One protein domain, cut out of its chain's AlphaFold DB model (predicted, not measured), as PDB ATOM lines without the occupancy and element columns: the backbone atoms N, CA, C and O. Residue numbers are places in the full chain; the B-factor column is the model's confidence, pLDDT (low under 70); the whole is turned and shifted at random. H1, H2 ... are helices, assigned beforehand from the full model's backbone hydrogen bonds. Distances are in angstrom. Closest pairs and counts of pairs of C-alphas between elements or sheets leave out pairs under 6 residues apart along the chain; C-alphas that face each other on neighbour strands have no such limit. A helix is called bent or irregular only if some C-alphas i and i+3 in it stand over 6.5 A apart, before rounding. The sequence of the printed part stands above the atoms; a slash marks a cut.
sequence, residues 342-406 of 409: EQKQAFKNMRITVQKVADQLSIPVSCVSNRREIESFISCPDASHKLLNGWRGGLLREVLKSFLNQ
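Overview. This is residues 342 to 406 of the 409 residues of the protein "3'-5' exonuclease domain-containing protein" of Candidatus Finniella inopinata (UniProt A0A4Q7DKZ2). One long helix, H1, makes the length of a small helical domain; H2 and then H3 fold back along one side of it, and H4 packs on another side. H3 and H4 stay apart, and residues 380 to 389 cross from one to the other. The printed part has 65 residues with four named helices, in the order H1, H2, H3, H4, and no named strand, so its class is all helix. It is compact, with a radius of gyration of the C-alphas of 10.8 A, and its rounded outline spans 29 by 23 by 19 A.

Arrangement. Start with H1, residues 342 to 361, the hub, which touches the three other helices. Look next at H2, residues 365 to 368, which touches H1 at residues 354 to 359 alone; their closest C-alphas, those of Ala 358 and Val 365, are 5.1 A apart. Go on to H3, residues 371 to 379, which touches H1 at residues 343 to 351 alone, the closest C-alphas being those of Gln 343 and Ile 378 at 6.6 A. H3 and H1 run opposite ways at a steep tilt of 46 degrees. Then find H4, residues 390 to 404, which touches H1 with the C-alphas of Thr 353 and Val 399 closest, at 7.3 A. H4 and H1 run opposite ways at a tilt of 36 degrees, only just steep. H2 and H4 are close but not clearly touching: their closest C-alphas, those of Val 368 and Arg 392, are 6.8 A apart. H2 and H3 are apart, and H3 and H4 are apart. In H1 and H3 every O i to N i+4 pair is within hydrogen-bond range, in H4 7 of 11 are, and H2 is too short for such a pair.

Along the chain. Find C-alpha 342 at (-0.300, -6.955, 28.353); from there H1 runs 28.6 A to C-alpha 361 at (2.096, -26.188, 7.360). H2 covers 5.4 A from C-alpha 365 to C-alpha 368, and H3 covers 12.1 A from C-alpha 371 to C-alpha 379. H4 runs 17.4 A from C-alpha 390 to C-alpha 404 at (-0.401, -20.482, 30.663); it is irregular, with C-alphas 395 and 398 7.6 A apart.

Size, cuts and confidence. The two C-alphas farthest apart, those of Ser 362 and Gln 406, are 30.1 A apart. The printed part has no cut. The links from H1 to H2 and from H2 to H3 are tight, and the link from H3 to H4, with 10 residues, is short. Read the B-factor column for the model's confidence: the mean pLDDT of the printed part is 83.1, and it is under 70 at residue 381, residues 398 to 399 and residues 401 to 406.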
ATOM      1  N   GLU A 342      -0.806  -5.585  28.298       80.31
ATOM      2  CA  GLU A 342      -0.300  -6.955  28.353       80.31
ATOM      3  C   GLU A 342      -1.055  -7.902  27.410       80.31
ATOM      4  O   GLU A 342      -0.446  -8.541  26.553       80.31
ATOM      5  N   GLN A 343      -2.388  -7.920  27.458       80.81
ATOM      6  CA  GLN A 343      -3.201  -8.733  26.556       80.81
ATOM      7  C   GLN A 343      -3.033  -8.322  25.077       80.81
ATOM      8  O   GLN A 343      -3.086  -9.175  24.192       80.81
ATOM      9  N   LYS A 344      -2.776  -7.037  24.769       82.19
ATOM     10  CA  LYS A 344      -2.450  -6.555  23.406       82.19
ATOM     11  C   LYS A 344      -1.157  -7.177  22.919       82.19
ATOM     12  O   LYS A 344      -1.076  -7.608  21.765       82.19
ATOM     13  N   GLN A 345      -0.159  -7.223  23.795       82.50
ATOM     14  CA  GLN A 345       1.112  -7.854  23.495       82.50
ATOM     15  C   GLN A 345       0.943  -9.369  23.326       82.50
ATOM     16  O   GLN A 345       1.453  -9.925  22.350       82.50
ATOM     17  N   ALA A 346       0.148 -10.016  24.183       82.50
ATOM     18  CA  ALA A 346      -0.213 -11.424  24.058       82.50
ATOM     19  C   ALA A 346      -0.890 -11.730  22.716       82.50
ATOM     20  O   ALA A 346      -0.478 -12.638  21.998       82.50
ATOM     21  N   PHE A 347      -1.859 -10.908  22.310       84.75
ATOM     22  CA  PHE A 347      -2.568 -11.046  21.040       84.75
ATOM     23  C   PHE A 347      -1.632 -10.901  19.843       84.75
ATOM     24  O   PHE A 347      -1.693 -11.693  18.901       84.75
ATOM     25  N   LYS A 348      -0.719  -9.924  19.888       85.69
ATOM     26  CA  LYS A 348       0.302  -9.745  18.851       85.69
ATOM     27  C   LYS A 348       1.220 -10.969  18.756       85.69
ATOM     28  O   LYS A 348       1.442 -11.469  17.654       85.69
ATOM     29  N   ASN A 349       1.707 -11.468  19.890       84.50
ATOM     30  CA  ASN A 349       2.578 -12.643  19.960       84.50
ATOM     31  C   ASN A 349       1.862 -13.913  19.467       84.50
ATOM     32  O   ASN A 349       2.429 -14.679  18.684       84.50
ATOM     33  N   MET A 350       0.597 -14.102  19.853       85.56
ATOM     34  CA  MET A 350      -0.223 -15.221  19.394       85.56
ATOM     35  C   MET A 350      -0.437 -15.166  17.884       85.56
ATOM     36  O   MET A 350      -0.238 -16.162  17.201       85.56
ATOM     37  N   ARG A 351      -0.765 -13.997  17.322       89.44
ATOM     38  CA  ARG A 351      -0.926 -13.847  15.868       89.44
ATOM     39  C   ARG A 351       0.339 -14.198  15.094       89.44
ATOM     40  O   ARG A 351       0.247 -14.887  14.086       89.44
ATOM     41  N   ILE A 352       1.502 -13.740  15.559       89.25
ATOM     42  CA  ILE A 352       2.793 -14.080  14.940       89.25
ATOM     43  C   ILE A 352       3.019 -15.593  14.988       89.25
ATOM     44  O   ILE A 352       3.485 -16.181  14.019       89.25
ATOM     45  N   THR A 353       2.674 -16.225  16.104       87.38
ATOM     46  CA  THR A 353       2.799 -17.673  16.285       87.38
ATOM     47  C   THR A 353       1.894 -18.449  15.343       87.38
ATOM     48  O   THR A 353       2.371 -19.310  14.611       87.38
ATOM     49  N   VAL A 354       0.599 -18.136  15.351       91.50
ATOM     50  CA  VAL A 354      -0.398 -18.777  14.490       91.50
ATOM     51  C   VAL A 354       0.009 -18.618  13.025       91.50
ATOM     52  O   VAL A 354      -0.061 -19.585  12.275       91.50
ATOM     53  N   GLN A 355       0.531 -17.446  12.638       93.38
ATOM     54  CA  GLN A 355       1.076 -17.227  11.299       93.38
ATOM     55  C   GLN A 355       2.274 -18.136  11.001       93.38
ATOM     56  O   GLN A 355       2.276 -18.799   9.973       93.38
ATOM     57  N   LYS A 356       3.261 -18.229  11.902       91.38
ATOM     58  CA  LYS A 356       4.422 -19.119  11.719       91.38
ATOM     59  C   LYS A 356       4.006 -20.580  11.545       91.38
ATOM     60  O   LYS A 356       4.546 -21.260  10.679       91.38
ATOM     61  N   VAL A 357       3.057 -21.054  12.353       92.44
ATOM     62  CA  VAL A 357       2.524 -22.424  12.261       92.44
ATOM     63  C   VAL A 357       1.806 -22.634  10.928       92.44
ATOM     64  O   VAL A 357       2.040 -23.634  10.258       92.44
ATOM     65  N   ALA A 358       0.977 -21.676  10.508       93.81
ATOM     66  CA  ALA A 358       0.295 -21.724   9.220       93.81
ATOM     67  C   ALA A 358       1.286 -21.772   8.041       93.81
ATOM     68  O   ALA A 358       1.140 -22.616   7.158       93.81
ATOM     69  N   ASP A 359       2.338 -20.945   8.075       93.44
ATOM     70  CA  ASP A 359       3.393 -20.908   7.056       93.44
ATOM     71  C   ASP A 359       4.158 -22.243   6.988       93.44
ATOM     72  O   ASP A 359       4.359 -22.789   5.903       93.44
ATOM     73  N   GLN A 360       4.532 -22.813   8.142       92.75
ATOM     74  CA  GLN A 360       5.203 -24.120   8.232       92.75
ATOM     75  C   GLN A 360       4.356 -25.251   7.644       92.75
ATOM     76  O   GLN A 360       4.879 -26.158   7.000       92.75
ATOM     77  N   LEU A 361       3.043 -25.193   7.854       92.62
ATOM     78  CA  LEU A 361       2.096 -26.188   7.360       92.62
ATOM     79  C   LEU A 361       1.619 -25.899   5.934       92.62
ATOM     80  O   LEU A 361       0.946 -26.751   5.346       92.62
ATOM     81  N   SER A 362       1.981 -24.737   5.379       93.00
ATOM     82  CA  SER A 362       1.511 -24.233   4.086       93.00
ATOM     83  C   SER A 362      -0.017 -24.210   3.979       93.00
ATOM     84  O   SER A 362      -0.573 -24.614   2.965       93.00
ATOM     85  N   ILE A 363      -0.703 -23.755   5.031       94.94
ATOM     86  CA  ILE A 363      -2.165 -23.574   5.054       94.94
ATOM     87  C   ILE A 363      -2.522 -22.120   5.378       94.94
ATOM     88  O   ILE A 363      -1.701 -21.400   5.950       94.94
ATOM     89  N   PRO A 364      -3.740 -21.658   5.054       95.12
ATOM     90  CA  PRO A 364      -4.201 -20.342   5.475       95.12
ATOM     91  C   PRO A 364      -4.177 -20.167   6.995       95.12
ATOM     92  O   PRO A 364      -4.510 -21.075   7.757       95.12
ATOM     93  N   VAL A 365      -3.838 -18.957   7.448       93.62
ATOM     94  CA  VAL A 365      -3.791 -18.629   8.884       93.62
ATOM     95  C   VAL A 365      -5.141 -18.850   9.571       93.62
ATOM     96  O   VAL A 365      -5.181 -19.311  10.708       93.62
ATOM     97  N   SER A 366      -6.243 -18.600   8.860       92.19
ATOM     98  CA  SER A 366      -7.619 -18.798   9.324       92.19
ATOM     99  C   SER A 366      -7.975 -20.263   9.590       92.19
ATOM    100  O   SER A 366      -8.797 -20.520  10.467       92.19
ATOM    101  N   CYS A 367      -7.333 -21.218   8.904       93.62
ATOM    102  CA  CYS A 367      -7.480 -22.646   9.190       93.62
ATOM    103  C   CYS A 367      -6.938 -22.981  10.584       93.62
ATOM    104  O   CYS A 367      -7.541 -23.770  11.315       93.62
ATOM    105  N   VAL A 368      -5.820 -22.356  10.977       93.50
ATOM    106  CA  VAL A 368      -5.239 -22.511  12.318       93.50
ATOM    107  C   VAL A 368      -6.048 -21.724  13.341       93.50
ATOM    108  O   VAL A 368      -6.485 -22.302  14.328       93.50
ATOM    109  N   SER A 369      -6.265 -20.423  13.134       91.62
ATOM    110  CA  SER A 369      -7.156 -19.628  13.978       91.62
ATOM    111  C   SER A 369      -7.511 -18.281  13.355       91.62
ATOM    112  O   SER A 369      -6.693 -17.652  12.680       91.62
ATOM    113  N   ASN A 370      -8.707 -17.774  13.649       88.44
ATOM    114  CA  ASN A 370      -9.084 -16.401  13.322       88.44
ATOM    115  C   ASN A 370      -8.908 -15.438  14.510       88.44
ATOM    116  O   ASN A 370      -8.727 -15.819  15.665       88.44
ATOM    117  N   ARG A 371      -9.000 -14.138  14.219       85.44
ATOM    118  CA  ARG A 371      -8.860 -13.067  15.215       85.44
ATOM    119  C   ARG A 371      -9.764 -13.249  16.443       85.44
ATOM    120  O   ARG A 371      -9.275 -13.056  17.551       85.44
ATOM    121  N   ARG A 372     -11.040 -13.603  16.246       81.88
ATOM    122  CA  ARG A 372     -12.026 -13.706  17.336       81.88
ATOM    123  C   ARG A 372     -11.691 -14.840  18.289       81.88
ATOM    124  O   ARG A 372     -11.892 -14.708  19.484       81.88
ATOM    125  N   GLU A 373     -11.176 -15.942  17.765       86.38
ATOM    126  CA  GLU A 373     -10.751 -17.082  18.578       86.38
ATOM    127  C   GLU A 373      -9.526 -16.744  19.419       86.38
ATOM    128  O   GLU A 373      -9.479 -17.090  20.594       86.38
ATOM    129  N   ILE A 374      -8.561 -16.022  18.843       85.81
ATOM    130  CA  ILE A 374      -7.396 -15.533  19.588       85.81
ATOM    131  C   ILE A 374      -7.834 -14.530  20.666       85.81
ATOM    132  O   ILE A 374      -7.364 -14.603  21.797       85.81
ATOM    133  N   GLU A 375      -8.732 -13.598  20.332       82.38
ATOM    134  CA  GLU A 375      -9.299 -12.647  21.295       82.38
ATOM    135  C   GLU A 375     -10.036 -13.369  22.423       82.38
ATOM    136  O   GLU A 375      -9.738 -13.114  23.583       82.38
ATOM    137  N   SER A 376     -10.924 -14.310  22.091       82.12
ATOM    138  CA  SER A 376     -11.669 -15.110  23.065       82.12
ATOM    139  C   SER A 376     -10.732 -15.872  23.998       82.12
ATOM    140  O   SER A 376     -10.925 -15.843  25.210       82.12
ATOM    141  N   PHE A 377      -9.690 -16.504  23.449       83.44
ATOM    142  CA  PHE A 377      -8.701 -17.238  24.231       83.44
ATOM    143  C   PHE A 377      -7.934 -16.344  25.210       83.44
ATOM    144  O   PHE A 377      -7.689 -16.738  26.341       83.44
ATOM    145  N   ILE A 378      -7.546 -15.138  24.788       81.19
ATOM    146  CA  ILE A 378      -6.757 -14.219  25.623       81.19
ATOM    147  C   ILE A 378      -7.621 -13.538  26.684       81.19
ATOM    148  O   ILE A 378      -7.154 -13.284  27.794       81.19
ATOM    149  N   SER A 379      -8.868 -13.214  26.344       75.88
ATOM    150  CA  SER A 379      -9.793 -12.560  27.268       75.88
ATOM    151  C   SER A 379     -10.315 -13.515  28.338       75.88
ATOM    152  O   SER A 379     -10.556 -13.085  29.462       75.88
ATOM    153  N   CYS A 380     -10.507 -14.791  27.997       74.44
ATOM    154  CA  CYS A 380     -10.988 -15.820  28.910       74.44
ATOM    155  C   CYS A 380     -10.351 -17.172  28.539       74.44
ATOM    156  O   CYS A 380     -10.957 -17.958  27.805       74.44
ATOM    157  N   PRO A 381      -9.107 -17.430  28.981       69.81
ATOM    158  CA  PRO A 381      -8.447 -18.700  28.717       69.81
ATOM    159  C   PRO A 381      -9.177 -19.822  29.461       69.81
ATOM    160  O   PRO A 381      -9.278 -19.813  30.683       69.81
ATOM    161  N   ASP A 382      -9.680 -20.790  28.702       73.44
ATOM    162  CA  ASP A 382     -10.366 -21.981  29.203       73.44
ATOM    163  C   ASP A 382      -9.623 -23.230  28.714       73.44
ATOM    164  O   ASP A 382      -9.251 -23.313  27.543       73.44
ATOM    165  N   ALA A 383      -9.432 -24.219  29.590       77.19
ATOM    166  CA  ALA A 383      -8.826 -25.505  29.254       77.19
ATOM    167  C   ALA A 383      -9.598 -26.248  28.148       77.19
ATOM    168  O   ALA A 383      -9.002 -27.012  27.388       77.19
ATOM    169  N   SER A 384     -10.905 -25.993  28.010       81.06
ATOM    170  CA  SER A 384     -11.727 -26.553  26.929       81.06
ATOM    171  C   SER A 384     -11.553 -25.835  25.580       81.06
ATOM    172  O   SER A 384     -12.024 -26.316  24.545       81.06
ATOM    173  N   HIS A 385     -10.845 -24.699  25.544       84.56
ATOM    174  CA  HIS A 385     -10.721 -23.883  24.343       84.56
ATOM    175  C   HIS A 385     -10.056 -24.663  23.201       84.56
ATOM    176  O   HIS A 385      -9.023 -25.312  23.372       84.56
ATOM    177  N   LYS A 386     -10.604 -24.562  21.989       86.06
ATOM    178  CA  LYS A 386     -10.147 -25.353  20.832       86.06
ATOM    179  C   LYS A 386      -8.689 -25.131  20.425       86.06
ATOM    180  O   LYS A 386      -8.088 -26.007  19.821       86.06
ATOM    181  N   LEU A 387      -8.103 -23.983  20.768       87.94
ATOM    182  CA  LEU A 387      -6.671 -23.730  20.540       87.94
ATOM    183  C   LEU A 387      -5.760 -24.608  21.411       87.94
ATOM    184  O   LEU A 387      -4.614 -24.823  21.036       87.94
ATOM    185  N   LEU A 388      -6.267 -25.132  22.531       85.56
ATOM    186  CA  LEU A 388      -5.548 -26.042  23.428       85.56
ATOM    187  C   LEU A 388      -5.832 -27.524  23.147       85.56
ATOM    188  O   LEU A 388      -5.129 -28.386  23.673       85.56
ATOM    189  N   ASN A 389      -6.822 -27.831  22.306       87.00
ATOM    190  CA  ASN A 389      -7.350 -29.179  22.120       87.00
ATOM    191  C   ASN A 389      -7.213 -29.669  20.671       87.00
ATOM    192  O   ASN A 389      -6.975 -28.893  19.743       87.00
ATOM    193  N   GLY A 390      -7.349 -30.984  20.479       89.94
ATOM    194  CA  GLY A 390      -7.252 -31.626  19.168       89.94
ATOM    195  C   GLY A 390      -5.918 -31.364  18.458       89.94
ATOM    196  O   GLY A 390      -4.872 -31.197  19.091       89.94
ATOM    197  N   TRP A 391      -5.961 -31.312  17.125       91.81
ATOM    198  CA  TRP A 391      -4.771 -31.092  16.300       91.81
ATOM    199  C   TRP A 391      -4.140 -29.708  16.536       91.81
ATOM    200  O   TRP A 391      -2.917 -29.597  16.607       91.81
ATOM    201  N   ARG A 392      -4.952 -28.662  16.761       91.75
ATOM    202  CA  ARG A 392      -4.460 -27.307  17.076       91.75
ATOM    203  C   ARG A 392      -3.702 -27.266  18.386       91.75
ATOM    204  O   ARG A 392      -2.616 -26.700  18.431       91.75
ATOM    205  N   GLY A 393      -4.248 -27.905  19.418       88.56
ATOM    206  CA  GLY A 393      -3.596 -28.049  20.710       88.56
ATOM    207  C   GLY A 393      -2.210 -28.660  20.579       88.56
ATOM    208  O   GLY A 393      -1.270 -28.134  21.159       88.56
ATOM    209  N   GLY A 394      -2.059 -29.715  19.771       87.50
ATOM    210  CA  GLY A 394      -0.759 -30.324  19.475       87.50
ATOM    211  C   GLY A 394       0.234 -29.360  18.815       87.50
ATOM    212  O   GLY A 394       1.374 -29.262  19.263       87.50
ATOM    213  N   LEU A 395      -0.205 -28.610  17.800       87.88
ATOM    214  CA  LEU A 395       0.644 -27.666  17.059       87.88
ATOM    215  C   LEU A 395       1.024 -26.421  17.865       87.88
ATOM    216  O   LEU A 395       2.130 -25.901  17.743       87.88
ATOM    217  N   LEU A 396       0.084 -25.915  18.658       86.56
ATOM    218  CA  LEU A 396       0.238 -24.665  19.390       86.56
ATOM    219  C   LEU A 396       0.797 -24.890  20.801       86.56
ATOM    220  O   LEU A 396       1.213 -23.921  21.429       86.56
ATOM    221  N   ARG A 397       0.868 -26.139  21.291       76.75
ATOM    222  CA  ARG A 397       1.244 -26.495  22.674       76.75
ATOM    223  C   ARG A 397       2.490 -25.778  23.174       76.75
ATOM    224  O   ARG A 397       2.436 -25.137  24.218       76.75
ATOM    225  N   GLU A 398       3.599 -25.884  22.447       65.94
ATOM    226  CA  GLU A 398       4.881 -25.315  22.887       65.94
ATOM    227  C   GLU A 398       4.825 -23.796  23.016       65.94
ATOM    228  O   GLU A 398       5.477 -23.212  23.879       65.94
ATOM    229  N   VAL A 399       3.980 -23.149  22.216       65.00
ATOM    230  CA  VAL A 399       3.850 -21.698  22.241       65.00
ATOM    231  C   VAL A 399       2.802 -21.238  23.251       65.00
ATOM    232  O   VAL A 399       3.002 -20.229  23.926       65.00
ATOM    233  N   LEU A 400       1.733 -22.017  23.440       70.31
ATOM    234  CA  LEU A 400       0.694 -21.776  24.444       70.31
ATOM    235  C   LEU A 400       1.176 -22.029  25.880       70.31
ATOM    236  O   LEU A 400       0.705 -21.355  26.792       70.31
ATOM    237  N   LYS A 401       2.166 -22.908  26.097       65.62
ATOM    238  CA  LYS A 401       2.812 -23.102  27.412       65.62
ATOM    239  C   LYS A 401       3.363 -21.796  27.994       65.62
ATOM    240  O   LYS A 401       3.209 -21.545  29.184       65.62
ATOM    241  N   SER A 402       3.955 -20.943  27.153       59.34
ATOM    242  CA  SER A 402       4.476 -19.639  27.586       59.34
ATOM    243  C   SER A 402       3.388 -18.675  28.073       59.34
ATOM    244  O   SER A 402       3.682 -17.803  28.883       59.34
ATOM    245  N   PHE A 403       2.143 -18.855  27.619       62.00
ATOM    246  CA  PHE A 403       0.992 -18.051  28.026       62.00
ATOM    247  C   PHE A 403       0.334 -18.566  29.306       62.00
ATOM    248  O   PHE A 403      -0.058 -17.764  30.146       62.00
ATOM    249  N   LEU A 404       0.222 -19.887  29.475       61.00
ATOM    250  CA  LEU A 404      -0.401 -20.482  30.663       61.00
ATOM    251  C   LEU A 404       0.470 -20.311  31.918       61.00
ATOM    252  O   LEU A 404      -0.051 -20.021  32.989       61.00
ATOM    253  N   ASN A 405       1.797 -20.370  31.773       55.16
ATOM    254  CA  ASN A 405       2.735 -20.212  32.890       55.16
ATOM    255  C   ASN A 405       2.914 -18.750  33.359       55.16
ATOM    256  O   ASN A 405       3.646 -18.506  34.314       55.16
ATOM    257  N   GLN A 406       2.292 -17.768  32.695       51.22
ATOM    258  CA  GLN A 406       2.310 -16.358  33.118       51.22
ATOM    259  C   GLN A 406       1.188 -16.011  34.114       51.22
ATOM    260  O   GLN A 406       1.198 -14.914  34.658       51.22
TER     261      GLN A 406